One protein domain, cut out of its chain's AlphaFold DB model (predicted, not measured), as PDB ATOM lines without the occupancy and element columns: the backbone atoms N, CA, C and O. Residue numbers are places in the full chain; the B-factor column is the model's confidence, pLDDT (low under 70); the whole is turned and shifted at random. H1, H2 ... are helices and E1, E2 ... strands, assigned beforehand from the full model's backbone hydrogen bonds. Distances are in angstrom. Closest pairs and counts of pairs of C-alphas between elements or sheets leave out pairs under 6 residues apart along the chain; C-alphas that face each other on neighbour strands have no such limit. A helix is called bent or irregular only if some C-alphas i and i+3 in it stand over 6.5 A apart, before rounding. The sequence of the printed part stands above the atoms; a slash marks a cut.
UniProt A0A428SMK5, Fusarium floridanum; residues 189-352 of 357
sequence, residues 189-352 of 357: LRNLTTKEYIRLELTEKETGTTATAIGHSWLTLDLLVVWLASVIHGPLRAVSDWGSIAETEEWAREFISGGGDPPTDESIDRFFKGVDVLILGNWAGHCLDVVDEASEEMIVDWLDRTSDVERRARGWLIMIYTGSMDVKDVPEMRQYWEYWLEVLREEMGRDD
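What this domain is: This is residues 189 to 352 of the 357 residues of a protein of Fusarium floridanum (UniProt A0A428SMK5). A strongly twisted sheet of five antiparallel strands curls round the short helix H1, and the long, kinked helix H5 runs from the sheet through the middle of the domain. H2 packs on H5, with H3 beside it as the other leg of a helical hairpin; H6 folds back on the last part of H5, and the small helix H4 only grazes the sheet. The printed part has 164 residues, with six named helices and five named strands in the order E1 E2 E3 E4 H1 H2 H3 E5 H4 H5 H6, and its class is mixed, helices and strands. The sheet runs E4 E3 E2 E1 E5. The whole is compact, with a radius of gyration of the C-alphas of 16.8 A and spans of 49 by 41 by 32 A.

How they stand to each other: Start at the sheet with E2, residues 196 to 205, whose pairing is staggered: residues 196 to 198 pair with E1, residues 189 to 191, and residues 200 to 205 with E3, residues 208 to 213. Between E2 and E1 look for N 191 and O 196, 2.8 A apart, and between E3 and E2 for N 203 and O 210, also 2.8 A. The edge strands are E5, residues 286 to 291, with N 190 and O 289 at 2.8 A across to E1, and E4, residues 216 to 220, with N 213 and O 219 at 2.9 A across to E3. E1 E2 E3 E4 form a meander, each strand the antiparallel neighbour of the one before. The sheet curls round H1, residues 221 to 229; the closest C-alphas of H1 and E3 are those of Leu 221 and Thr 212, 5.5 A apart. H5, residues 306 to 325, is on the sheet at a height of 6.5 A, and its Thr 306 comes within 4.6 A of Ile 198 of E2, C-alpha to C-alpha. H5 touches H2, residues 246 to 257, at a steep tilt of 49 degrees, the same way; the closest C-alphas are those of Gly 315 and Ala 252, 5.9 A apart. H2 and H3, residues 265 to 277, touch as a helical hairpin at a shallow tilt of 23 degrees, closest at C-alphas 248 and 274, 7.0 A apart. H5 and H6, residues 334 to 349, touch as another helical hairpin, at a tilt of 37 degrees, only just steep, with C-alphas 324 and 337 closest at 5.0 A. The sheet with H1 and H6 makes two layers, one of strands and one of helices. H4, residues 296 to 301, only grazes the sheet with residues 298 to 301. Every O i to N i+4 pair is within hydrogen-bond range in H1, H2, H4 and H6, against 7 of 9 in H3 and 14 of 16 in H5.

Where its parts are: Find C-alpha 189 at (-52.421, 9.592, -25.743), where E1 begins, 6.9 A long. E2 then runs 27.6 A to C-alpha 205 at (-47.487, -0.827, -9.993); E3 and E5 are each 16.3 A and E4 8.1 A. H1 is 11.7 A long, H2 16.4 A, H3 19.9 A and H4 8.4 A. H5 runs 28.9 A with a kink of 36 degrees near residue 313. H3 and H5 are only just irregular: C-alphas 274 and 277 in H3, and 311 and 314 in H5, are 6.9 A apart. H6 runs 22.5 A and ends at C-alpha 349, (-32.240, 12.819, -7.837).

The domain as a whole: The two C-alphas farthest apart are those of Glu 297 and Pro 331, at 51.9 A. The printed part, residues 189 to 352, has no cut. Look at residues 230 to 245 for the long link, from H1 to H2, with no named element in it. The mean pLDDT of the printed part is 70.5, and 70 residues are under 70, among them residues 231 to 280, which hold H2 and H3.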
ATOM      1  N   LEU A 189     -51.270   8.719 -25.943       91.31
ATOM      2  CA  LEU A 189     -52.421   9.592 -25.743       91.31
ATOM      3  C   LEU A 189     -52.531  10.520 -26.952       91.31
ATOM      4  O   LEU A 189     -51.602  11.264 -27.264       91.31
ATOM      5  N   ARG A 190     -53.672  10.486 -27.629       91.56
ATOM      6  CA  ARG A 190     -53.921  11.226 -28.860       91.56
ATOM      7  C   ARG A 190     -54.957  12.307 -28.631       91.56
ATOM      8  O   ARG A 190     -55.974  12.091 -27.980       91.56
ATOM      9  N   ASN A 191     -54.720  13.449 -29.253       91.12
ATOM     10  CA  ASN A 191     -55.685  14.514 -29.404       91.12
ATOM     11  C   ASN A 191     -56.200  14.506 -30.846       91.12
ATOM     12  O   ASN A 191     -55.534  14.964 -31.778       91.12
ATOM     13  N   LEU A 192     -57.417  13.993 -31.012       87.94
ATOM     14  CA  LEU A 192     -58.077  13.850 -32.309       87.94
ATOM     15  C   LEU A 192     -58.500  15.202 -32.905       87.94
ATOM     16  O   LEU A 192     -58.753  15.291 -34.103       87.94
ATOM     17  N   THR A 193     -58.586  16.246 -32.076       84.94
ATOM     18  CA  THR A 193     -59.054  17.583 -32.479       84.94
ATOM     19  C   THR A 193     -57.968  18.341 -33.227       84.94
ATOM     20  O   THR A 193     -58.222  18.904 -34.290       84.94
ATOM     21  N   THR A 194     -56.746  18.331 -32.690       88.69
ATOM     22  CA  THR A 194     -55.599  19.074 -33.240       88.69
ATOM     23  C   THR A 194     -54.597  18.186 -33.975       88.69
ATOM     24  O   THR A 194     -53.646  18.715 -34.544       88.69
ATOM     25  N   LYS A 195     -54.812  16.861 -34.006       92.19
ATOM     26  CA  LYS A 195     -53.861  15.867 -34.535       92.19
ATOM     27  C   LYS A 195     -52.493  15.964 -33.852       92.19
ATOM     28  O   LYS A 195     -51.448  16.078 -34.489       92.19
ATOM     29  N   GLU A 196     -52.524  15.923 -32.527       93.50
ATOM     30  CA  GLU A 196     -51.339  15.901 -31.667       93.50
ATOM     31  C   GLU A 196     -51.309  14.590 -30.876       93.50
ATOM     32  O   GLU A 196     -52.357  13.984 -30.635       93.50
ATOM     33  N   TYR A 197     -50.133  14.136 -30.451       93.81
ATOM     34  CA  TYR A 197     -50.023  12.959 -29.588       93.81
ATOM     35  C   TYR A 197     -48.897  13.090 -28.562       93.81
ATOM     36  O   TYR A 197     -47.943  13.840 -28.751       93.81
ATOM     37  N   ILE A 198     -49.015  12.337 -27.473       92.94
ATOM     38  CA  ILE A 198     -48.009  12.188 -26.420       92.94
ATOM     39  C   ILE A 198     -47.702  10.702 -26.287       92.94
ATOM     40  O   ILE A 198     -48.617   9.880 -26.183       92.94
ATOM     41  N   ARG A 199     -46.417  10.355 -26.285       92.12
ATOM     42  CA  ARG A 199     -45.959   8.990 -26.031       92.12
ATOM     43  C   ARG A 199     -45.966   8.707 -24.532       92.12
ATOM     44  O   ARG A 199     -45.592   9.553 -23.723       92.12
ATOM     45  N   LEU A 200     -46.367   7.496 -24.186       90.25
ATOM     46  CA  LEU A 200     -46.475   6.981 -22.833       90.25
ATOM     47  C   LEU A 200     -45.723   5.653 -22.729       90.25
ATOM     48  O   LEU A 200     -45.577   4.910 -23.706       90.25
ATOM     49  N   GLU A 201     -45.305   5.331 -21.514       86.44
ATOM     50  CA  GLU A 201     -44.747   4.035 -21.148       86.44
ATOM     51  C   GLU A 201     -45.694   3.281 -20.216       86.44
ATOM     52  O   GLU A 201     -46.500   3.872 -19.494       86.44
ATOM     53  N   LEU A 202     -45.614   1.955 -20.253       81.69
ATOM     54  CA  LEU A 202     -46.373   1.096 -19.357       81.69
ATOM     55  C   LEU A 202     -45.516   0.761 -18.141       81.69
ATOM     56  O   LEU A 202     -44.484   0.107 -18.265       81.69
ATOM     57  N   THR A 203     -45.977   1.186 -16.970       75.56
ATOM     58  CA  THR A 203     -45.305   0.966 -15.689       75.56
ATOM     59  C   THR A 203     -46.105  -0.029 -14.854       75.56
ATOM     60  O   THR A 203     -47.300   0.164 -14.626       75.56
ATOM     61  N   GLU A 204     -45.462  -1.091 -14.368       72.62
ATOM     62  CA  GLU A 204     -46.068  -1.997 -13.384       72.62
ATOM     63  C   GLU A 204     -46.094  -1.334 -11.997       72.62
ATOM     64  O   GLU A 204     -45.062  -0.908 -11.481       72.62
ATOM     65  N   LYS A 205     -47.281  -1.242 -11.389       65.75
ATOM     66  CA  LYS A 205     -47.487  -0.827  -9.993       65.75
ATOM     67  C   LYS A 205     -48.166  -1.958  -9.220       65.75
ATOM     68  O   LYS A 205     -48.710  -2.887  -9.813       65.75
ATOM     69  N   GLU A 206     -48.193  -1.864  -7.891       56.09
ATOM     70  CA  GLU A 206     -48.878  -2.850  -7.032       56.09
ATOM     71  C   GLU A 206     -50.369  -3.013  -7.376       56.09
ATOM     72  O   GLU A 206     -50.942  -4.086  -7.203       56.09
ATOM     73  N   THR A 207     -50.994  -1.954  -7.896       50.66
ATOM     74  CA  THR A 207     -52.399  -1.926  -8.321       50.66
ATOM     75  C   THR A 207     -52.628  -2.451  -9.743       50.66
ATOM     76  O   THR A 207     -53.777  -2.558 -10.170       50.66
ATOM     77  N   GLY A 208     -51.560  -2.801 -10.468       62.81
ATOM     78  CA  GLY A 208     -51.582  -3.242 -11.861       62.81
ATOM     79  C   GLY A 208     -50.714  -2.371 -12.773       62.81
ATOM     80  O   GLY A 208     -50.026  -1.447 -12.340       62.81
ATOM     81  N   THR A 209     -50.731  -2.670 -14.068       69.56
ATOM     82  CA  THR A 209     -50.017  -1.876 -15.076       69.56
ATOM     83  C   THR A 209     -50.737  -0.542 -15.300       69.56
ATOM     84  O   THR A 209     -51.927  -0.517 -15.608       69.56
ATOM     85  N   THR A 210     -50.026   0.583 -15.249       73.88
ATOM     86  CA  THR A 210     -50.546   1.932 -15.553       73.88
ATOM     87  C   THR A 210     -49.749   2.590 -16.683       73.88
ATOM     88  O   THR A 210     -48.584   2.257 -16.886       73.88
ATOM     89  N   ALA A 211     -50.374   3.487 -17.447       82.31
ATOM     90  CA  ALA A 211     -49.684   4.268 -18.469       82.31
ATOM     91  C   ALA A 211     -49.175   5.569 -17.839       82.31
ATOM     92  O   ALA A 211     -49.931   6.256 -17.147       82.31
ATOM     93  N   THR A 212     -47.908   5.899 -18.056       86.12
ATOM     94  CA  THR A 212     -47.245   7.089 -17.504       86.12
ATOM     95  C   THR A 212     -46.545   7.861 -18.610       86.12
ATOM     96  O   THR A 212     -46.180   7.290 -19.637       86.12
ATOM     97  N   ALA A 213     -46.362   9.167 -18.421       89.50
ATOM     98  CA  ALA A 213     -45.488   9.932 -19.302       89.50
ATOM     99  C   ALA A 213     -44.076   9.323 -19.282       89.50
ATOM    100  O   ALA A 213     -43.605   8.897 -18.224       89.50
ATOM    101  N   ILE A 214     -43.431   9.252 -20.450       87.88
ATOM    102  CA  ILE A 214     -42.093   8.664 -20.587       87.88
ATOM    103  C   ILE A 214     -41.135   9.344 -19.613       87.88
ATOM    104  O   ILE A 214     -41.081  10.570 -19.546       87.88
ATOM    105  N   GLY A 215     -40.400   8.542 -18.842       84.94
ATOM    106  CA  GLY A 215     -39.432   9.066 -17.887       84.94
ATOM    107  C   GLY A 215     -40.060   9.736 -16.663       84.94
ATOM    108  O   GLY A 215     -39.322  10.235 -15.827       84.94
ATOM    109  N   HIS A 216     -41.381   9.700 -16.482       87.38
ATOM    110  CA  HIS A 216     -42.074  10.324 -15.351       87.38
ATOM    111  C   HIS A 216     -43.144   9.369 -14.791       87.38
ATOM    112  O   HIS A 216     -44.346   9.576 -14.958       87.38
ATOM    113  N   SER A 217     -42.722   8.311 -14.088       84.81
ATOM    114  CA  SER A 217     -43.595   7.235 -13.561       84.81
ATOM    115  C   SER A 217     -44.666   7.699 -12.557       84.81
ATOM    116  O   SER A 217     -45.665   7.005 -12.307       84.81
ATOM    117  N   TRP A 218     -44.474   8.877 -11.963       84.81
ATOM    118  CA  TRP A 218     -45.465   9.529 -11.111       84.81
ATOM    119  C   TRP A 218     -46.579  10.200 -11.925       84.81
ATOM    120  O   TRP A 218     -47.711  10.266 -11.455       84.81
ATOM    121  N   LEU A 219     -46.289  10.651 -13.150       85.56
ATOM    122  CA  LEU A 219     -47.229  11.330 -14.034       85.56
ATOM    123  C   LEU A 219     -48.039  10.287 -14.810       85.56
ATOM    124  O   LEU A 219     -47.786   9.993 -15.979       85.56
ATOM    125  N   THR A 220     -49.002   9.684 -14.113       83.69
ATOM    126  CA  THR A 220     -49.948   8.732 -14.704       83.69
ATOM    127  C   THR A 220     -50.813   9.401 -15.766       83.69
ATOM    128  O   THR A 220     -50.983  10.620 -15.767       83.69
ATOM    129  N   LEU A 221     -51.408   8.596 -16.646       83.00
ATOM    130  CA  LEU A 221     -52.372   9.057 -17.641       83.00
ATOM    131  C   LEU A 221     -53.479   9.912 -17.009       83.00
ATOM    132  O   LEU A 221     -53.804  10.967 -17.547       83.00
ATOM    133  N   ASP A 222     -54.017   9.502 -15.857       76.19
ATOM    134  CA  ASP A 222     -55.060  10.270 -15.175       76.19
ATOM    135  C   ASP A 222     -54.564  11.663 -14.767       76.19
ATOM    136  O   ASP A 222     -55.225  12.666 -15.037       76.19
ATOM    137  N   LEU A 223     -53.376  11.742 -14.157       78.12
ATOM    138  CA  LEU A 223     -52.774  13.012 -13.751       78.12
ATOM    139  C   LEU A 223     -52.440  13.883 -14.963       78.12
ATOM    140  O   LEU A 223     -52.715  15.082 -14.956       78.12
ATOM    141  N   LEU A 224     -51.896  13.280 -16.019       85.81
ATOM    142  CA  LEU A 224     -51.567  13.960 -17.264       85.81
ATOM    143  C   LEU A 224     -52.816  14.573 -17.908       85.81
ATOM    144  O   LEU A 224     -52.814  15.753 -18.248       85.81
ATOM    145  N   VAL A 225     -53.901  13.807 -18.040       82.62
ATOM    146  CA  VAL A 225     -55.147  14.296 -18.650       82.62
ATOM    147  C   VAL A 225     -55.787  15.383 -17.796       82.62
ATOM    148  O   VAL A 225     -56.288  16.356 -18.356       82.62
ATOM    149  N   VAL A 226     -55.723  15.285 -16.463       76.81
ATOM    150  CA  VAL A 226     -56.158  16.381 -15.583       76.81
ATOM    151  C   VAL A 226     -55.419  17.666 -15.943       76.81
ATOM    152  O   VAL A 226     -56.071  18.678 -16.179       76.81
ATOM    153  N   TRP A 227     -54.093  17.646 -16.069       79.06
ATOM    154  CA  TRP A 227     -53.336  18.848 -16.434       79.06
ATOM    155  C   TRP A 227     -53.631  19.350 -17.850       79.06
ATOM    156  O   TRP A 227     -53.731  20.557 -18.069       79.06
ATOM    157  N   LEU A 228     -53.804  18.444 -18.809       82.31
ATOM    158  CA  LEU A 228     -54.038  18.799 -20.208       82.31
ATOM    159  C   LEU A 228     -55.461  19.291 -20.483       82.31
ATOM    160  O   LEU A 228     -55.635  20.096 -21.392       82.31
ATOM    161  N   ALA A 229     -56.457  18.838 -19.718       79.44
ATOM    162  CA  ALA A 229     -57.869  19.141 -19.946       79.44
ATOM    163  C   ALA A 229     -58.494  20.082 -18.897       79.44
ATOM    164  O   ALA A 229     -59.691  20.367 -18.978       79.44
ATOM    165  N   SER A 230     -57.727  20.546 -17.902       75.06
ATOM    166  CA  SER A 230     -58.240  21.419 -16.836       75.06
ATOM    167  C   SER A 230     -58.489  22.855 -17.279       75.06
ATOM    168  O   SER A 230     -57.696  23.448 -18.006       75.06
ATOM    169  N   VAL A 231     -59.556  23.438 -16.737       68.69
ATOM    170  CA  VAL A 231     -59.838  24.879 -16.762       68.69
ATOM    171  C   VAL A 231     -59.760  25.392 -15.323       68.69
ATOM    172  O   VAL A 231     -60.633  25.085 -14.510       68.69
ATOM    173  N   ILE A 232     -58.700  26.125 -14.977       57.12
ATOM    174  CA  ILE A 232     -58.474  26.655 -13.620       57.12
ATOM    175  C   ILE A 232     -58.913  28.124 -13.560       57.12
ATOM    176  O   ILE A 232     -58.850  28.852 -14.543       57.12
ATOM    177  N   HIS A 233     -59.377  28.562 -12.389       48.25
ATOM    178  CA  HIS A 233     -59.722  29.952 -12.103       48.25
ATOM    179  C   HIS A 233     -58.583  30.943 -12.377       48.25
ATOM    180  O   HIS A 233     -57.486  30.793 -11.849       48.25
ATOM    181  N   GLY A 234     -58.914  32.023 -13.078       49.28
ATOM    182  CA  GLY A 234     -58.138  33.259 -13.168       49.28
ATOM    183  C   GLY A 234     -58.715  34.170 -14.256       49.28
ATOM    184  O   GLY A 234     -59.547  33.706 -15.040       49.28
ATOM    185  N   PRO A 235     -58.341  35.465 -14.316       44.50
ATOM    186  CA  PRO A 235     -58.765  36.333 -15.411       44.50
ATOM    187  C   PRO A 235     -58.334  35.690 -16.729       44.50
ATOM    188  O   PRO A 235     -57.147  35.422 -16.912       44.50
ATOM    189  N   LEU A 236     -59.308  35.418 -17.604       44.19
ATOM    190  CA  LEU A 236     -59.140  34.724 -18.880       44.19
ATOM    191  C   LEU A 236     -57.924  35.267 -19.644       44.19
ATOM    192  O   LEU A 236     -57.989  36.309 -20.297       44.19
ATOM    193  N   ARG A 237     -56.796  34.560 -19.563       46.25
ATOM    194  CA  ARG A 237     -55.665  34.750 -20.468       46.25
ATOM    195  C   ARG A 237     -55.697  33.624 -21.487       46.25
ATOM    196  O   ARG A 237     -56.066  32.498 -21.169       46.25
ATOM    197  N   ALA A 238     -55.385  33.979 -22.731       42.97
ATOM    198  CA  ALA A 238     -55.398  33.062 -23.859       42.97
ATOM    199  C   ALA A 238     -54.588  31.795 -23.550       42.97
ATOM    200  O   ALA A 238     -53.576  31.863 -22.852       42.97
ATOM    201  N   VAL A 239     -55.060  30.665 -24.090       49.69
ATOM    202  CA  VAL A 239     -54.407  29.349 -24.054       49.69
ATOM    203  C   VAL A 239     -52.898  29.524 -24.205       49.69
ATOM    204  O   VAL A 239     -52.447  30.111 -25.191       49.69
ATOM    205  N   SER A 240     -52.122  29.047 -23.226       52.28
ATOM    206  CA  SER A 240     -50.666  29.042 -23.341       52.28
ATOM    207  C   SER A 240     -50.301  28.225 -24.578       52.28
ATOM    208  O   SER A 240     -50.569  27.021 -24.623       52.28
ATOM    209  N   ASP A 241     -49.704  28.851 -25.591       60.62
ATOM    210  CA  ASP A 241     -48.994  28.077 -26.603       60.62
ATOM    211  C   ASP A 241     -47.960  27.205 -25.869       60.62
ATOM    212  O   ASP A 241     -47.404  27.602 -24.837       60.62
ATOM    213  N   TRP A 242     -47.689  26.006 -26.377       66.50
ATOM    214  CA  TRP A 242     -46.683  25.106 -25.810       66.50
ATOM    215  C   TRP A 242     -45.303  25.791 -25.652       66.50
ATOM    216  O   TRP A 242     -44.467  25.324 -24.885       66.50
ATOM    217  N   GLY A 243     -45.068  26.926 -26.326       55.44
ATOM    218  CA  GLY A 243     -43.861  27.748 -26.226       55.44
ATOM    219  C   GLY A 243     -43.784  28.797 -25.098       55.44
ATOM    220  O   GLY A 243     -42.688  29.295 -24.856       55.44
ATOM    221  N   SER A 244     -44.859  29.147 -24.374       55.31
ATOM    222  CA  SER A 244     -44.833  30.270 -23.401       55.31
ATOM    223  C   SER A 244     -44.317  29.908 -21.991       55.31
ATOM    224  O   SER A 244     -44.727  30.517 -21.008       55.31
ATOM    225  N   ILE A 245     -43.459  28.888 -21.874       53.62
ATOM    226  CA  ILE A 245     -43.179  28.157 -20.614       53.62
ATOM    227  C   ILE A 245     -41.777  28.426 -20.054       53.62
ATOM    228  O   ILE A 245     -41.486  28.043 -18.925       53.62
ATOM    229  N   ALA A 246     -40.902  29.092 -20.814       49.16
ATOM    230  CA  ALA A 246     -39.518  29.342 -20.394       49.16
ATOM    231  C   ALA A 246     -39.432  29.958 -18.982       49.16
ATOM    232  O   ALA A 246     -38.584  29.553 -18.191       49.16
ATOM    233  N   GLU A 247     -40.377  30.837 -18.632       50.31
ATOM    234  CA  GLU A 247     -40.471  31.434 -17.298       50.31
ATOM    235  C   GLU A 247     -40.829  30.396 -16.214       50.31
ATOM    236  O   GLU A 247     -40.199  30.365 -15.163       50.31
ATOM    237  N   THR A 248     -41.771  29.475 -16.451       51.38
ATOM    238  CA  THR A 248     -42.152  28.440 -15.467       51.38
ATOM    239  C   THR A 248     -41.009  27.457 -15.178       51.38
ATOM    240  O   THR A 248     -40.856  27.013 -14.042       51.38
ATOM    241  N   GLU A 249     -40.191  27.126 -16.180       52.69
ATOM    242  CA  GLU A 249     -39.049  26.206 -16.054       52.69
ATOM    243  C   GLU A 249     -37.845  26.853 -15.341       52.69
ATOM    244  O   GLU A 249     -37.138  26.198 -14.573       52.69
ATOM    245  N   GLU A 250     -37.603  28.142 -15.586       54.75
ATOM    246  CA  GLU A 250     -36.594  28.940 -14.878       54.75
ATOM    247  C   GLU A 250     -36.972  29.103 -13.398       54.75
ATOM    248  O   GLU A 250     -36.167  28.791 -12.522       54.75
ATOM    249  N   TRP A 251     -38.234  29.431 -13.106       53.91
ATOM    250  CA  TRP A 251     -38.733  29.554 -11.732       53.91
ATOM    251  C   TRP A 251     -38.810  28.218 -10.985       53.91
ATOM    252  O   TRP A 251     -38.486  28.169  -9.799       53.91
ATOM    253  N   ALA A 252     -39.192  27.124 -11.654       53.19
ATOM    254  CA  ALA A 252     -39.119  25.778 -11.083       53.19
ATOM    255  C   ALA A 252     -37.674  25.433 -10.689       53.19
ATOM    256  O   ALA A 252     -37.430  24.965  -9.578       53.19
ATOM    257  N   ARG A 253     -36.704  25.728 -11.564       55.00
ATOM    258  CA  ARG A 253     -35.276  25.551 -11.269       55.00
ATOM    259  C   ARG A 253     -34.800  26.428 -10.118       55.00
ATOM    260  O   ARG A 253     -34.067  25.921  -9.275       55.00
ATOM    261  N   GLU A 254     -35.210  27.691 -10.033       56.28
ATOM    262  CA  GLU A 254     -34.880  28.575  -8.902       56.28
ATOM    263  C   GLU A 254     -35.495  28.088  -7.578       56.28
ATOM    264  O   GLU A 254     -34.813  28.066  -6.555       56.28
ATOM    265  N   PHE A 255     -36.749  27.625  -7.600       52.28
ATOM    266  CA  PHE A 255     -37.421  27.015  -6.446       52.28
ATOM    267  C   PHE A 255     -36.669  25.773  -5.940       52.28
ATOM    268  O   PHE A 255     -36.524  25.575  -4.736       52.28
ATOM    269  N   ILE A 256     -36.152  24.963  -6.866       51.38
ATOM    270  CA  ILE A 256     -35.405  23.732  -6.594       51.38
ATOM    271  C   ILE A 256     -33.971  24.012  -6.106       51.38
ATOM    272  O   ILE A 256     -33.480  23.363  -5.182       51.38
ATOM    273  N   SER A 257     -33.273  24.962  -6.732       51.16
ATOM    274  CA  SER A 257     -31.855  25.255  -6.464       51.16
ATOM    275  C   SER A 257     -31.619  26.102  -5.208       51.16
ATOM    276  O   SER A 257     -30.471  26.267  -4.794       51.16
ATOM    277  N   GLY A 258     -32.690  26.544  -4.537       51.78
ATOM    278  CA  GLY A 258     -32.658  27.209  -3.228       51.78
ATOM    279  C   GLY A 258     -32.082  26.374  -2.074       51.78
ATOM    280  O   GLY A 258     -31.890  26.914  -0.991       51.78
ATOM    281  N   GLY A 259     -31.747  25.100  -2.311       40.84
ATOM    282  CA  GLY A 259     -30.866  24.309  -1.457       40.84
ATOM    283  C   GLY A 259     -31.499  23.862  -0.144       40.84
ATOM    284  O   GLY A 259     -31.378  24.545   0.859       40.84
ATOM    285  N   GLY A 260     -32.083  22.660  -0.134       41.84
ATOM    286  CA  GLY A 260     -32.302  21.823   1.060       41.84
ATOM    287  C   GLY A 260     -33.269  22.327   2.143       41.84
ATOM    288  O   GLY A 260     -33.776  21.501   2.904       41.84
ATOM    289  N   ASP A 261     -33.554  23.623   2.207       44.03
ATOM    290  CA  ASP A 261     -34.476  24.218   3.162       44.03
ATOM    291  C   ASP A 261     -35.905  24.257   2.591       44.03
ATOM    292  O   ASP A 261     -36.103  24.508   1.398       44.03
ATOM    293  N   PRO A 262     -36.928  23.984   3.422       45.84
ATOM    294  CA  PRO A 262     -38.317  24.030   2.992       45.84
ATOM    295  C   PRO A 262     -38.702  25.449   2.534       45.84
ATOM    296  O   PRO A 262     -38.224  26.433   3.105       45.84
ATOM    297  N   PRO A 263     -39.584  25.573   1.526       53.41
ATOM    298  CA  PRO A 263     -39.943  26.861   0.942       53.41
ATOM    299  C   PRO A 263     -40.608  27.785   1.973       53.41
ATOM    300  O   PRO A 263     -41.317  27.330   2.874       53.41
ATOM    301  N   THR A 264     -40.367  29.091   1.839       58.22
ATOM    302  CA  THR A 264     -40.992  30.127   2.667       58.22
ATOM    303  C   THR A 264     -42.348  30.529   2.087       58.22
ATOM    304  O   THR A 264     -42.575  30.423   0.883       58.22
ATOM    305  N   ASP A 265     -43.248  31.070   2.912       56.88
ATOM    306  CA  ASP A 265     -44.554  31.573   2.446       56.88
ATOM    307  C   ASP A 265     -44.417  32.594   1.294       56.88
ATOM    308  O   ASP A 265     -45.269  32.685   0.416       56.88
ATOM    309  N   GLU A 266     -43.305  33.337   1.255       55.78
ATOM    310  CA  GLU A 266     -43.014  34.341   0.229       55.78
ATOM    311  C   GLU A 266     -42.553  33.728  -1.109       55.78
ATOM    312  O   GLU A 266     -42.866  34.269  -2.172       55.78
ATOM    313  N   SER A 267     -41.843  32.591  -1.090       56.47
ATOM    314  CA  SER A 267     -41.524  31.845  -2.315       56.47
ATOM    315  C   SER A 267     -42.746  31.101  -2.854       56.47
ATOM    316  O   SER A 267     -42.913  31.018  -4.069       56.47
ATOM    317  N   ILE A 268     -43.638  30.654  -1.966       55.50
ATOM    318  CA  ILE A 268     -44.930  30.049  -2.308       55.50
ATOM    319  C   ILE A 268     -45.874  31.086  -2.943       55.50
ATOM    320  O   ILE A 268     -46.425  30.835  -4.013       55.50
ATOM    321  N   ASP A 269     -46.020  32.280  -2.360       57.12
ATOM    322  CA  ASP A 269     -46.852  33.356  -2.928       57.12
ATOM    323  C   ASP A 269     -46.324  33.836  -4.294       57.12
ATOM    324  O   ASP A 269     -47.091  34.076  -5.230       57.12
ATOM    325  N   ARG A 270     -44.997  33.916  -4.458       53.75
ATOM    326  CA  ARG A 270     -44.369  34.241  -5.749       53.75
ATOM    327  C   ARG A 270     -44.570  33.133  -6.785       53.75
ATOM    328  O   ARG A 270     -44.807  33.442  -7.949       53.75
ATOM    329  N   PHE A 271     -44.525  31.873  -6.356       53.94
ATOM    330  CA  PHE A 271     -44.843  30.720  -7.189       53.94
ATOM    331  C   PHE A 271     -46.294  30.777  -7.673       53.94
ATOM    332  O   PHE A 271     -46.510  30.763  -8.879       53.94
ATOM    333  N   PHE A 272     -47.273  30.980  -6.786       52.97
ATOM    334  CA  PHE A 272     -48.678  31.127  -7.188       52.97
ATOM    335  C   PHE A 272     -48.910  32.300  -8.156       52.97
ATOM    336  O   PHE A 272     -49.701  32.160  -9.081       52.97
ATOM    337  N   LYS A 273     -48.164  33.407  -8.023       50.91
ATOM    338  CA  LYS A 273     -48.197  34.536  -8.977       50.91
ATOM    339  C   LYS A 273     -47.541  34.242 -10.336       50.91
ATOM    340  O   LYS A 273     -47.934  34.838 -11.331       50.91
ATOM    341  N   GLY A 274     -46.537  33.364 -10.394       46.09
ATOM    342  CA  GLY A 274     -45.899  32.916 -11.646       46.09
ATOM    343  C   GLY A 274     -46.623  31.742 -12.323       46.09
ATOM    344  O   GLY A 274     -46.483  31.515 -13.522       46.09
ATOM    345  N   VAL A 275     -47.427  31.010 -11.556       49.16
ATOM    346  CA  VAL A 275     -48.201  29.824 -11.952       49.16
ATOM    347  C   VAL A 275     -49.542  30.169 -12.612       49.16
ATOM    348  O   VAL A 275     -50.193  29.282 -13.166       49.16
ATOM    349  N   ASP A 276     -49.889  31.456 -12.702       44.38
ATOM    350  CA  ASP A 276     -50.978  31.988 -13.543       44.38
ATOM    351  C   ASP A 276     -50.883  31.546 -15.034       44.38
ATOM    352  O   ASP A 276     -51.751  31.843 -15.850       44.38
ATOM    353  N   VAL A 277     -49.838  30.813 -15.426       44.25
ATOM    354  CA  VAL A 277     -49.635  30.213 -16.754       44.25
ATOM    355  C   VAL A 277     -50.306  28.830 -16.905       44.25
ATOM    356  O   VAL A 277     -50.488  28.361 -18.025       44.25
ATOM    357  N   LEU A 278     -50.751  28.179 -15.822       48.06
ATOM    358  CA  LEU A 278     -51.414  26.857 -15.858       48.06
ATOM    359  C   LEU A 278     -52.953  26.932 -15.928       48.06
ATOM    360  O   LEU A 278     -53.644  25.946 -15.677       48.06
ATOM    361  N   ILE A 279     -53.492  28.108 -16.259       54.34
ATOM    362  CA  ILE A 279     -54.920  28.444 -16.143       54.34
ATOM    363  C   ILE A 279     -55.800  27.683 -17.155       54.34
ATOM    364  O   ILE A 279     -56.973  27.430 -16.887       54.34
ATOM    365  N   LEU A 280     -55.234  27.218 -18.272       59.34
ATOM    366  CA  LEU A 280     -55.920  26.391 -19.266       59.34
ATOM    367  C   LEU A 280     -54.997  25.281 -19.756       59.34
ATOM    368  O   LEU A 280     -53.957  25.549 -20.358       59.34
ATOM    369  N   GLY A 281     -55.403  24.034 -19.538       72.69
ATOM    370  CA  GLY A 281     -54.780  22.893 -20.181       72.69
ATOM    371  C   GLY A 281     -54.899  23.025 -21.700       72.69
ATOM    372  O   GLY A 281     -55.966  23.344 -22.226       72.69
ATOM    373  N   ASN A 282     -53.799  22.778 -22.416       78.75
ATOM    374  CA  ASN A 282     -53.724  22.979 -23.868       78.75
ATOM    375  C   ASN A 282     -54.735  22.128 -24.653       78.75
ATOM    376  O   ASN A 282     -54.990  22.414 -25.822       78.75
ATOM    377  N   TRP A 283     -55.289  21.086 -24.030       83.62
ATOM    378  CA  TRP A 283     -56.264  20.172 -24.613       83.62
ATOM    379  C   TRP A 283     -57.640  20.214 -23.935       83.62
ATOM    380  O   TRP A 283     -58.449  19.301 -24.114       83.62
ATOM    381  N   ALA A 284     -57.938  21.263 -23.166       79.25
ATOM    382  CA  ALA A 284     -59.265  21.461 -22.598       79.25
ATOM    383  C   ALA A 284     -60.316  21.591 -23.714       79.25
ATOM    384  O   ALA A 284     -60.213  22.444 -24.592       79.25
ATOM    385  N   GLY A 285     -61.342  20.739 -23.676       74.19
ATOM    386  CA  GLY A 285     -62.415  20.708 -24.674       74.19
ATOM    387  C   GLY A 285     -62.078  19.907 -25.932       74.19
ATOM    388  O   GLY A 285     -62.854  19.914 -26.882       74.19
ATOM    389  N   HIS A 286     -60.940  19.212 -25.967       82.94
ATOM    390  CA  HIS A 286     -60.570  18.380 -27.107       82.94
ATOM    391  C   HIS A 286     -61.055  16.936 -26.950       82.94
ATOM    392  O   HIS A 286     -61.201  16.410 -25.845       82.94
ATOM    393  N   CYS A 287     -61.283  16.283 -28.089       83.81
ATOM    394  CA  CYS A 287     -61.519  14.848 -28.201       83.81
ATOM    395  C   CYS A 287     -60.210  14.070 -28.049       83.81
ATOM    396  O   CYS A 287     -59.305  14.228 -28.876       83.81
ATOM    397  N   LEU A 288     -60.128  13.215 -27.028       86.88
ATOM    398  CA  LEU A 288     -58.930  12.432 -26.712       86.88
ATOM    399  C   LEU A 288     -59.192  10.931 -26.845       86.88
ATOM    400  O   LEU A 288     -60.311  10.478 -26.608       86.88
ATOM    401  N   ASP A 289     -58.168  10.149 -27.172       84.94
ATOM    402  CA  ASP A 289     -58.181   8.700 -26.963       84.94
ATOM    403  C   ASP A 289     -56.782   8.134 -26.694       84.94
ATOM    404  O   ASP A 289     -55.775   8.833 -26.798       84.94
ATOM    405  N   VAL A 290     -56.731   6.867 -26.291       83.81
ATOM    406  CA  VAL A 290     -55.493   6.138 -26.022       83.81
ATOM    407  C   VAL A 290     -55.413   4.907 -26.913       83.81
ATOM    408  O   VAL A 290     -56.392   4.167 -27.052       83.81
ATOM    409  N   VAL A 291     -54.236   4.694 -27.503       81.81
ATOM    410  CA  VAL A 291     -53.931   3.544 -28.361       81.81
ATOM    411  C   VAL A 291     -52.576   2.932 -28.026       81.81
ATOM    412  O   VAL A 291     -51.646   3.633 -27.634       81.81
ATOM    413  N   ASP A 292     -52.449   1.626 -28.248       77.06
ATOM    414  CA  ASP A 292     -51.200   0.878 -28.024       77.06
ATOM    415  C   ASP A 292     -50.302   0.799 -29.265       77.06
ATOM    416  O   ASP A 292     -49.196   0.269 -29.221       77.06
ATOM    417  N   GLU A 293     -50.782   1.285 -30.408       76.69
ATOM    418  CA  GLU A 293     -50.047   1.238 -31.665       76.69
ATOM    419  C   GLU A 293     -50.167   2.578 -32.383       76.69
ATOM    420  O   GLU A 293     -51.256   3.124 -32.570       76.69
ATOM    421  N   ALA A 294     -49.020   3.093 -32.807       78.69
ATOM    422  CA  ALA A 294     -48.950   4.251 -33.671       78.69
ATOM    423  C   ALA A 294     -49.145   3.815 -35.127       78.69
ATOM    424  O   ALA A 294     -48.365   3.014 -35.642       78.69
ATOM    425  N   SER A 295     -50.161   4.350 -35.807       80.50
ATOM    426  CA  SER A 295     -50.265   4.179 -37.260       80.50
ATOM    427  C   SER A 295     -49.161   4.970 -37.969       80.50
ATOM    428  O   SER A 295     -48.696   5.991 -37.462       80.50
ATOM    429  N   GLU A 296     -48.759   4.533 -39.167       80.75
ATOM    430  CA  GLU A 296     -47.788   5.280 -39.985       80.75
ATOM    431  C   GLU A 296     -48.264   6.715 -40.258       80.75
ATOM    432  O   GLU A 296     -47.487   7.652 -40.121       80.75
ATOM    433  N   GLU A 297     -49.558   6.892 -40.549       82.75
ATOM    434  CA  GLU A 297     -50.189   8.210 -40.708       82.75
ATOM    435  C   GLU A 297     -49.999   9.082 -39.461       82.75
ATOM    436  O   GLU A 297     -49.669  10.258 -39.568       82.75
ATOM    437  N   MET A 298     -50.155   8.509 -38.264       85.06
ATOM    438  CA  MET A 298     -49.966   9.258 -37.023       85.06
ATOM    439  C   MET A 298     -48.516   9.713 -36.865       85.06
ATOM    440  O   MET A 298     -48.266  10.878 -36.593       85.06
ATOM    441  N   ILE A 299     -47.550   8.814 -37.062       84.19
ATOM    442  CA  ILE A 299     -46.128   9.145 -36.887       84.19
ATOM    443  C   ILE A 299     -45.648  10.199 -37.892       84.19
ATOM    444  O   ILE A 299     -44.743  10.969 -37.578       84.19
ATOM    445  N   VAL A 300     -46.226  10.228 -39.095       85.69
ATOM    446  CA  VAL A 300     -45.803  11.145 -40.161       85.69
ATOM    447  C   VAL A 300     -46.535  12.486 -40.094       85.69
ATOM    448  O   VAL A 300     -45.895  13.526 -40.250       85.69
ATOM    449  N   ASP A 301     -47.849  12.473 -39.865       90.94
ATOM    450  CA  ASP A 301     -48.702  13.651 -40.075       90.94
ATOM    451  C   ASP A 301     -49.141  14.343 -38.779       90.94
ATOM    452  O   ASP A 301     -49.698  15.443 -38.833       90.94
ATOM    453  N   TRP A 302     -48.944  13.711 -37.619       94.00
ATOM    454  CA  TRP A 302     -49.354  14.274 -36.335       94.00
ATOM    455  C   TRP A 302     -48.169  14.877 -35.595       94.00
ATOM    456  O   TRP A 302     -47.020  14.466 -35.752       94.00
ATOM    457  N   LEU A 303     -48.460  15.860 -34.749       93.25
ATOM    458  CA  LEU A 303     -47.435  16.563 -33.992       93.25
ATOM    459  C   LEU A 303     -47.156  15.871 -32.652       93.25
ATOM    460  O   LEU A 303     -48.048  15.708 -31.818       93.25
ATOM    461  N   ASP A 304     -45.894  15.499 -32.448       93.06
ATOM    462  CA  ASP A 304     -45.404  14.885 -31.214       93.06
ATOM    463  C   ASP A 304     -45.212  15.937 -30.111       93.06
ATOM    464  O   ASP A 304     -44.338  16.802 -30.201       93.06
ATOM    465  N   ARG A 305     -46.022  15.849 -29.056       92.69
ATOM    466  CA  ARG A 305     -46.009  16.738 -27.883       92.69
ATOM    467  C   ARG A 305     -45.312  16.122 -26.671       92.69
ATOM    468  O   ARG A 305     -45.376  16.681 -25.580       92.69
ATOM    469  N   THR A 306     -44.621  14.992 -26.838       91.31
ATOM    470  CA  THR A 306     -43.962  14.290 -25.720       91.31
ATOM    471  C   THR A 306     -42.933  15.182 -25.023       91.31
ATOM    472  O   THR A 306     -43.007  15.367 -23.813       91.31
ATOM    473  N   SER A 307     -42.058  15.843 -25.786       86.62
ATOM    474  CA  SER A 307     -41.054  16.764 -25.219       86.62
ATOM    475  C   SER A 307     -41.666  18.003 -24.549       86.62
ATOM    476  O   SER A 307     -41.089  18.575 -23.625       86.62
ATOM    477  N   ASP A 308     -42.852  18.433 -24.988       85.00
ATOM    478  CA  ASP A 308     -43.570  19.533 -24.348       85.00
ATOM    479  C   ASP A 308     -44.087  19.125 -22.959       85.00
ATOM    480  O   ASP A 308     -44.048  19.922 -22.020       85.00
ATOM    481  N   VAL A 309     -44.534  17.872 -22.817       86.25
ATOM    482  CA  VAL A 309     -44.943  17.286 -21.535       86.25
ATOM    483  C   VAL A 309     -43.750  17.091 -20.610       86.25
ATOM    484  O   VAL A 309     -43.834  17.502 -19.457       86.25
ATOM    485  N   GLU A 310     -42.640  16.540 -21.102       84.81
ATOM    486  CA  GLU A 310     -41.409  16.353 -20.316       84.81
ATOM    487  C   GLU A 310     -40.933  17.680 -19.702       84.81
ATOM    488  O   GLU A 310     -40.679  17.770 -18.500       84.81
ATOM    489  N   ARG A 311     -40.925  18.761 -20.497       77.75
ATOM    490  CA  ARG A 311     -40.568  20.105 -20.009       77.75
ATOM    491  C   ARG A 311     -41.535  20.643 -18.947       77.75
ATOM    492  O   ARG A 311     -41.112  21.364 -18.045       77.75
ATOM    493  N   ARG A 312     -42.828  20.305 -19.028       78.12
ATOM    494  CA  ARG A 312     -43.864  20.746 -18.070       78.12
ATOM    495  C   ARG A 312     -43.931  19.886 -16.807       78.12
ATOM    496  O   ARG A 312     -44.338  20.397 -15.762       78.12
ATOM    497  N   ALA A 313     -43.536  18.615 -16.883       81.06
ATOM    498  CA  ALA A 313     -43.746  17.622 -15.832       81.06
ATOM    499  C   ALA A 313     -43.202  18.090 -14.475       81.06
ATOM    500  O   ALA A 313     -43.915  18.045 -13.474       81.06
ATOM    501  N   ARG A 314     -41.983  18.639 -14.443       75.56
ATOM    502  CA  ARG A 314     -41.369  19.148 -13.204       75.56
ATOM    503  C   ARG A 314     -42.162  20.300 -12.584       75.56
ATOM    504  O   ARG A 314     -42.392  20.303 -11.378       75.56
ATOM    505  N   GLY A 315     -42.637  21.243 -13.398       73.00
ATOM    506  CA  GLY A 315     -43.486  22.338 -12.923       73.00
ATOM    507  C   GLY A 315     -44.795  21.827 -12.315       73.00
ATOM    508  O   GLY A 315     -45.197  22.266 -11.237       73.00
ATOM    509  N   TRP A 316     -45.427  20.838 -12.956       78.19
ATOM    510  CA  TRP A 316     -46.616  20.172 -12.417       78.19
ATOM    511  C   TRP A 316     -46.334  19.413 -11.116       78.19
ATOM    512  O   TRP A 316     -47.159  19.453 -10.205       78.19
ATOM    513  N   LEU A 317     -45.175  18.765 -10.982       78.00
ATOM    514  CA  LEU A 317     -44.802  18.074  -9.748       78.00
ATOM    515  C   LEU A 317     -44.634  19.047  -8.580       78.00
ATOM    516  O   LEU A 317     -45.177  18.810  -7.501       78.00
ATOM    517  N   ILE A 318     -43.946  20.170  -8.804       72.69
ATOM    518  CA  ILE A 318     -43.785  21.221  -7.791       72.69
ATOM    519  C   ILE A 318     -45.152  21.767  -7.373       72.69
ATOM    520  O   ILE A 318     -45.397  21.941  -6.184       72.69
ATOM    521  N   MET A 319     -46.078  21.975  -8.316       72.31
ATOM    522  CA  MET A 319     -47.451  22.397  -8.005       72.31
ATOM    523  C   MET A 319     -48.166  21.430  -7.062       72.31
ATOM    524  O   MET A 319     -48.804  21.853  -6.095       72.31
ATOM    525  N   ILE A 320     -48.079  20.131  -7.351       74.81
ATOM    526  CA  ILE A 320     -48.707  19.094  -6.531       74.81
ATOM    527  C   ILE A 320     -48.063  19.062  -5.144       74.81
ATOM    528  O   ILE A 320     -48.775  19.044  -4.139       74.81
ATOM    529  N   TYR A 321     -46.732  19.108  -5.089       72.06
ATOM    530  CA  TYR A 321     -45.983  19.128  -3.841       72.06
ATOM    531  C   TYR A 321     -46.345  20.344  -2.978       72.06
ATOM    532  O   TYR A 321     -46.732  20.171  -1.824       72.06
ATOM    533  N   THR A 322     -46.308  21.555  -3.535       66.06
ATOM    534  CA  THR A 322     -46.657  22.787  -2.816       66.06
ATOM    535  C   THR A 322     -48.095  22.738  -2.305       66.06
ATOM    536  O   THR A 322     -48.328  22.993  -1.128       66.06
ATOM    537  N   GLY A 323     -49.055  22.294  -3.124       65.44
ATOM    538  CA  GLY A 323     -50.438  22.109  -2.667       65.44
ATOM    539  C   GLY A 323     -50.587  21.047  -1.567       65.44
ATOM    540  O   GLY A 323     -51.481  21.138  -0.731       65.44
ATOM    541  N   SER A 324     -49.706  20.043  -1.524       67.19
ATOM    542  CA  SER A 324     -49.684  19.059  -0.433       67.19
ATOM    543  C   SER A 324     -49.111  19.625   0.876       67.19
ATOM    544  O   SER A 324     -49.423  19.110   1.950       67.19
ATOM    545  N   MET A 325     -48.311  20.698   0.825       65.56
ATOM    546  CA  MET A 325     -47.763  21.334   2.028       65.56
ATOM    547  C   MET A 325     -48.849  21.968   2.897       65.56
ATOM    548  O   MET A 325     -48.731  21.922   4.121       65.56
ATOM    549  N   ASP A 326     -49.919  22.482   2.286       63.03
ATOM    550  CA  ASP A 326     -51.049  23.104   2.993       63.03
ATOM    551  C   ASP A 326     -51.768  22.129   3.939       63.03
ATOM    552  O   ASP A 326     -52.459  22.539   4.871       63.03
ATOM    553  N   VAL A 327     -51.594  20.823   3.717       60.09
ATOM    554  CA  VAL A 327     -52.227  19.757   4.501       60.09
ATOM    555  C   VAL A 327     -51.232  18.939   5.329       60.09
ATOM    556  O   VAL A 327     -51.633  17.969   5.969       60.09
ATOM    557  N   LYS A 328     -49.946  19.325   5.375       67.75
ATOM    558  CA  LYS A 328     -48.885  18.554   6.058       67.75
ATOM    559  C   LYS A 328     -49.111  18.403   7.569       67.75
ATOM    560  O   LYS A 328     -48.743  17.386   8.155       67.75
ATOM    561  N   ASP A 329     -49.719  19.417   8.185       71.00
ATOM    562  CA  ASP A 329     -49.970  19.477   9.628       71.00
ATOM    563  C   ASP A 329     -51.321  18.847  10.013       71.00
ATOM    564  O   ASP A 329     -51.653  18.763  11.195       71.00
ATOM    565  N   VAL A 330     -52.092  18.370   9.026       70.81
ATOM    566  CA  VAL A 330     -53.322  17.598   9.229       70.81
ATOM    567  C   VAL A 330     -52.933  16.120   9.366       70.81
ATOM    568  O   VAL A 330     -52.516  15.514   8.375       70.81
ATOM    569  N   PRO A 331     -53.041  15.505  10.562       75.19
ATOM    570  CA  PRO A 331     -52.534  14.151  10.806       75.19
ATOM    571  C   PRO A 331     -53.070  13.099   9.828       75.19
ATOM    572  O   PRO A 331     -52.329  12.210   9.413       75.19
ATOM    573  N   GLU A 332     -54.333  13.226   9.424       65.44
ATOM    574  CA  GLU A 332     -55.017  12.326   8.496       65.44
ATOM    575  C   GLU A 332     -54.517  12.448   7.047       65.44
ATOM    576  O   GLU A 332     -54.682  11.511   6.271       65.44
ATOM    577  N   MET A 333     -53.896  13.575   6.681       59.72
ATOM    578  CA  MET A 333     -53.406  13.863   5.323       59.72
ATOM    579  C   MET A 333     -51.877  13.876   5.225       59.72
ATOM    580  O   MET A 333     -51.325  14.007   4.136       59.72
ATOM    581  N   ARG A 334     -51.168  13.683   6.340       70.50
ATOM    582  CA  ARG A 334     -49.701  13.689   6.382       70.50
ATOM    583  C   ARG A 334     -49.062  12.693   5.407       70.50
ATOM    584  O   ARG A 334     -48.077  13.029   4.760       70.50
ATOM    585  N   GLN A 335     -49.651  11.506   5.258       68.94
ATOM    586  CA  GLN A 335     -49.176  10.478   4.321       68.94
ATOM    587  C   GLN A 335     -49.200  10.956   2.861       68.94
ATOM    588  O   GLN A 335     -48.332  10.586   2.078       68.94
ATOM    589  N   TYR A 336     -50.164  11.809   2.499       66.00
ATOM    590  CA  TYR A 336     -50.256  12.390   1.161       66.00
ATOM    591  C   TYR A 336     -49.086  13.346   0.888       66.00
ATOM    592  O   TYR A 336     -48.485  13.296  -0.181       66.00
ATOM    593  N   TRP A 337     -48.718  14.177   1.865       71.94
ATOM    594  CA  TRP A 337     -47.543  15.048   1.759       71.94
ATOM    595  C   TRP A 337     -46.227  14.252   1.715       71.94
ATOM    596  O   TRP A 337     -45.374  14.533   0.875       71.94
ATOM    597  N   GLU A 338     -46.068  13.240   2.578       75.88
ATOM    598  CA  GLU A 338     -44.863  12.392   2.613       75.88
ATOM    599  C   GLU A 338     -44.642  11.668   1.275       75.88
ATOM    600  O   GLU A 338     -43.517  11.653   0.774       75.88
ATOM    601  N   TYR A 339     -45.717  11.171   0.656       78.56
ATOM    602  CA  TYR A 339     -45.681  10.566  -0.676       78.56
ATOM    603  C   TYR A 339     -45.150  11.533  -1.744       78.56
ATOM    604  O   TYR A 339     -44.195  11.219  -2.453       78.56
ATOM    605  N   TRP A 340     -45.724  12.736  -1.850       78.81
ATOM    606  CA  TRP A 340     -45.294  13.700  -2.870       78.81
ATOM    607  C   TRP A 340     -43.889  14.246  -2.627       78.81
ATOM    608  O   TRP A 340     -43.192  14.580  -3.583       78.81
ATOM    609  N   LEU A 341     -43.448  14.305  -1.369       79.31
ATOM    610  CA  LEU A 341     -42.067  14.634  -1.031       79.31
ATOM    611  C   LEU A 341     -41.085  13.562  -1.523       79.31
ATOM    612  O   LEU A 341     -40.008  13.907  -2.008       79.31
ATOM    613  N   GLU A 342     -41.425  12.281  -1.381       81.69
ATOM    614  CA  GLU A 342     -40.608  11.173  -1.884       81.69
ATOM    615  C   GLU A 342     -40.530  11.195  -3.411       81.69
ATOM    616  O   GLU A 342     -39.428  11.237  -3.954       81.69
ATOM    617  N   VAL A 343     -41.675  11.320  -4.090       83.06
ATOM    618  CA  VAL A 343     -41.736  11.461  -5.554       83.06
ATOM    619  C   VAL A 343     -40.898  12.647  -6.036       83.06
ATOM    620  O   VAL A 343     -40.128  12.513  -6.983       83.06
ATOM    621  N   LEU A 344     -41.006  13.807  -5.375       81.25
ATOM    622  CA  LEU A 344     -40.190  14.976  -5.701       81.25
ATOM    623  C   LEU A 344     -38.697  14.660  -5.570       81.25
ATOM    624  O   LEU A 344     -37.927  14.990  -6.463       81.25
ATOM    625  N   ARG A 345     -38.270  14.003  -4.489       81.25
ATOM    626  CA  ARG A 345     -36.857  13.637  -4.294       81.25
ATOM    627  C   ARG A 345     -36.356  12.664  -5.355       81.25
ATOM    628  O   ARG A 345     -35.243  12.846  -5.836       81.25
ATOM    629  N   GLU A 346     -37.148  11.657  -5.710       83.25
ATOM    630  CA  GLU A 346     -36.796  10.690  -6.754       83.25
ATOM    631  C   GLU A 346     -36.648  11.359  -8.119       83.25
ATOM    632  O   GLU A 346     -35.665  11.124  -8.820       83.25
ATOM    633  N   GLU A 347     -37.603  12.216  -8.480       80.62
ATOM    634  CA  GLU A 347     -37.593  12.941  -9.748       80.62
ATOM    635  C   GLU A 347     -36.403  13.904  -9.834       80.62
ATOM    636  O   GLU A 347     -35.772  14.032 -10.882       80.62
ATOM    637  N   MET A 348     -36.056  14.539  -8.712       70.88
ATOM    638  CA  MET A 348     -34.933  15.468  -8.625       70.88
ATOM    639  C   MET A 348     -33.567  14.778  -8.554       70.88
ATOM    640  O   MET A 348     -32.593  15.308  -9.081       70.88
ATOM    641  N   GLY A 349     -33.480  13.595  -7.941       65.88
ATOM    642  CA  GLY A 349     -32.240  12.819  -7.837       65.88
ATOM    643  C   GLY A 349     -31.772  12.199  -9.160       65.88
ATOM    644  O   GLY A 349     -30.654  11.692  -9.228       65.88
ATOM    645  N   ARG A 350     -32.593  12.239 -10.218       60.50
ATOM    646  CA  ARG A 350     -32.212  11.757 -11.557       60.50
ATOM    647  C   ARG A 350     -31.193  12.654 -12.264       60.50
ATOM    648  O   ARG A 350     -30.420  12.136 -13.061       60.50
ATOM    649  N   ASP A 351     -31.126  13.944 -11.933       49.88
ATOM    650  CA  ASP A 351     -30.157  14.875 -12.541       49.88
ATOM    651  C   ASP A 351     -28.737  14.734 -11.960       49.88
ATOM    652  O   ASP A 351     -27.768  15.097 -12.626       49.88
ATOM    653  N   ASP A 352     -28.569  14.133 -10.774       43.69
ATOM    654  CA  ASP A 352     -27.235  13.839 -10.222       43.69
ATOM    655  C   ASP A 352     -26.503  12.721 -11.003       43.69
ATOM    656  O   ASP A 352     -25.337  12.427 -10.724       43.69
TER     657      ASP A 352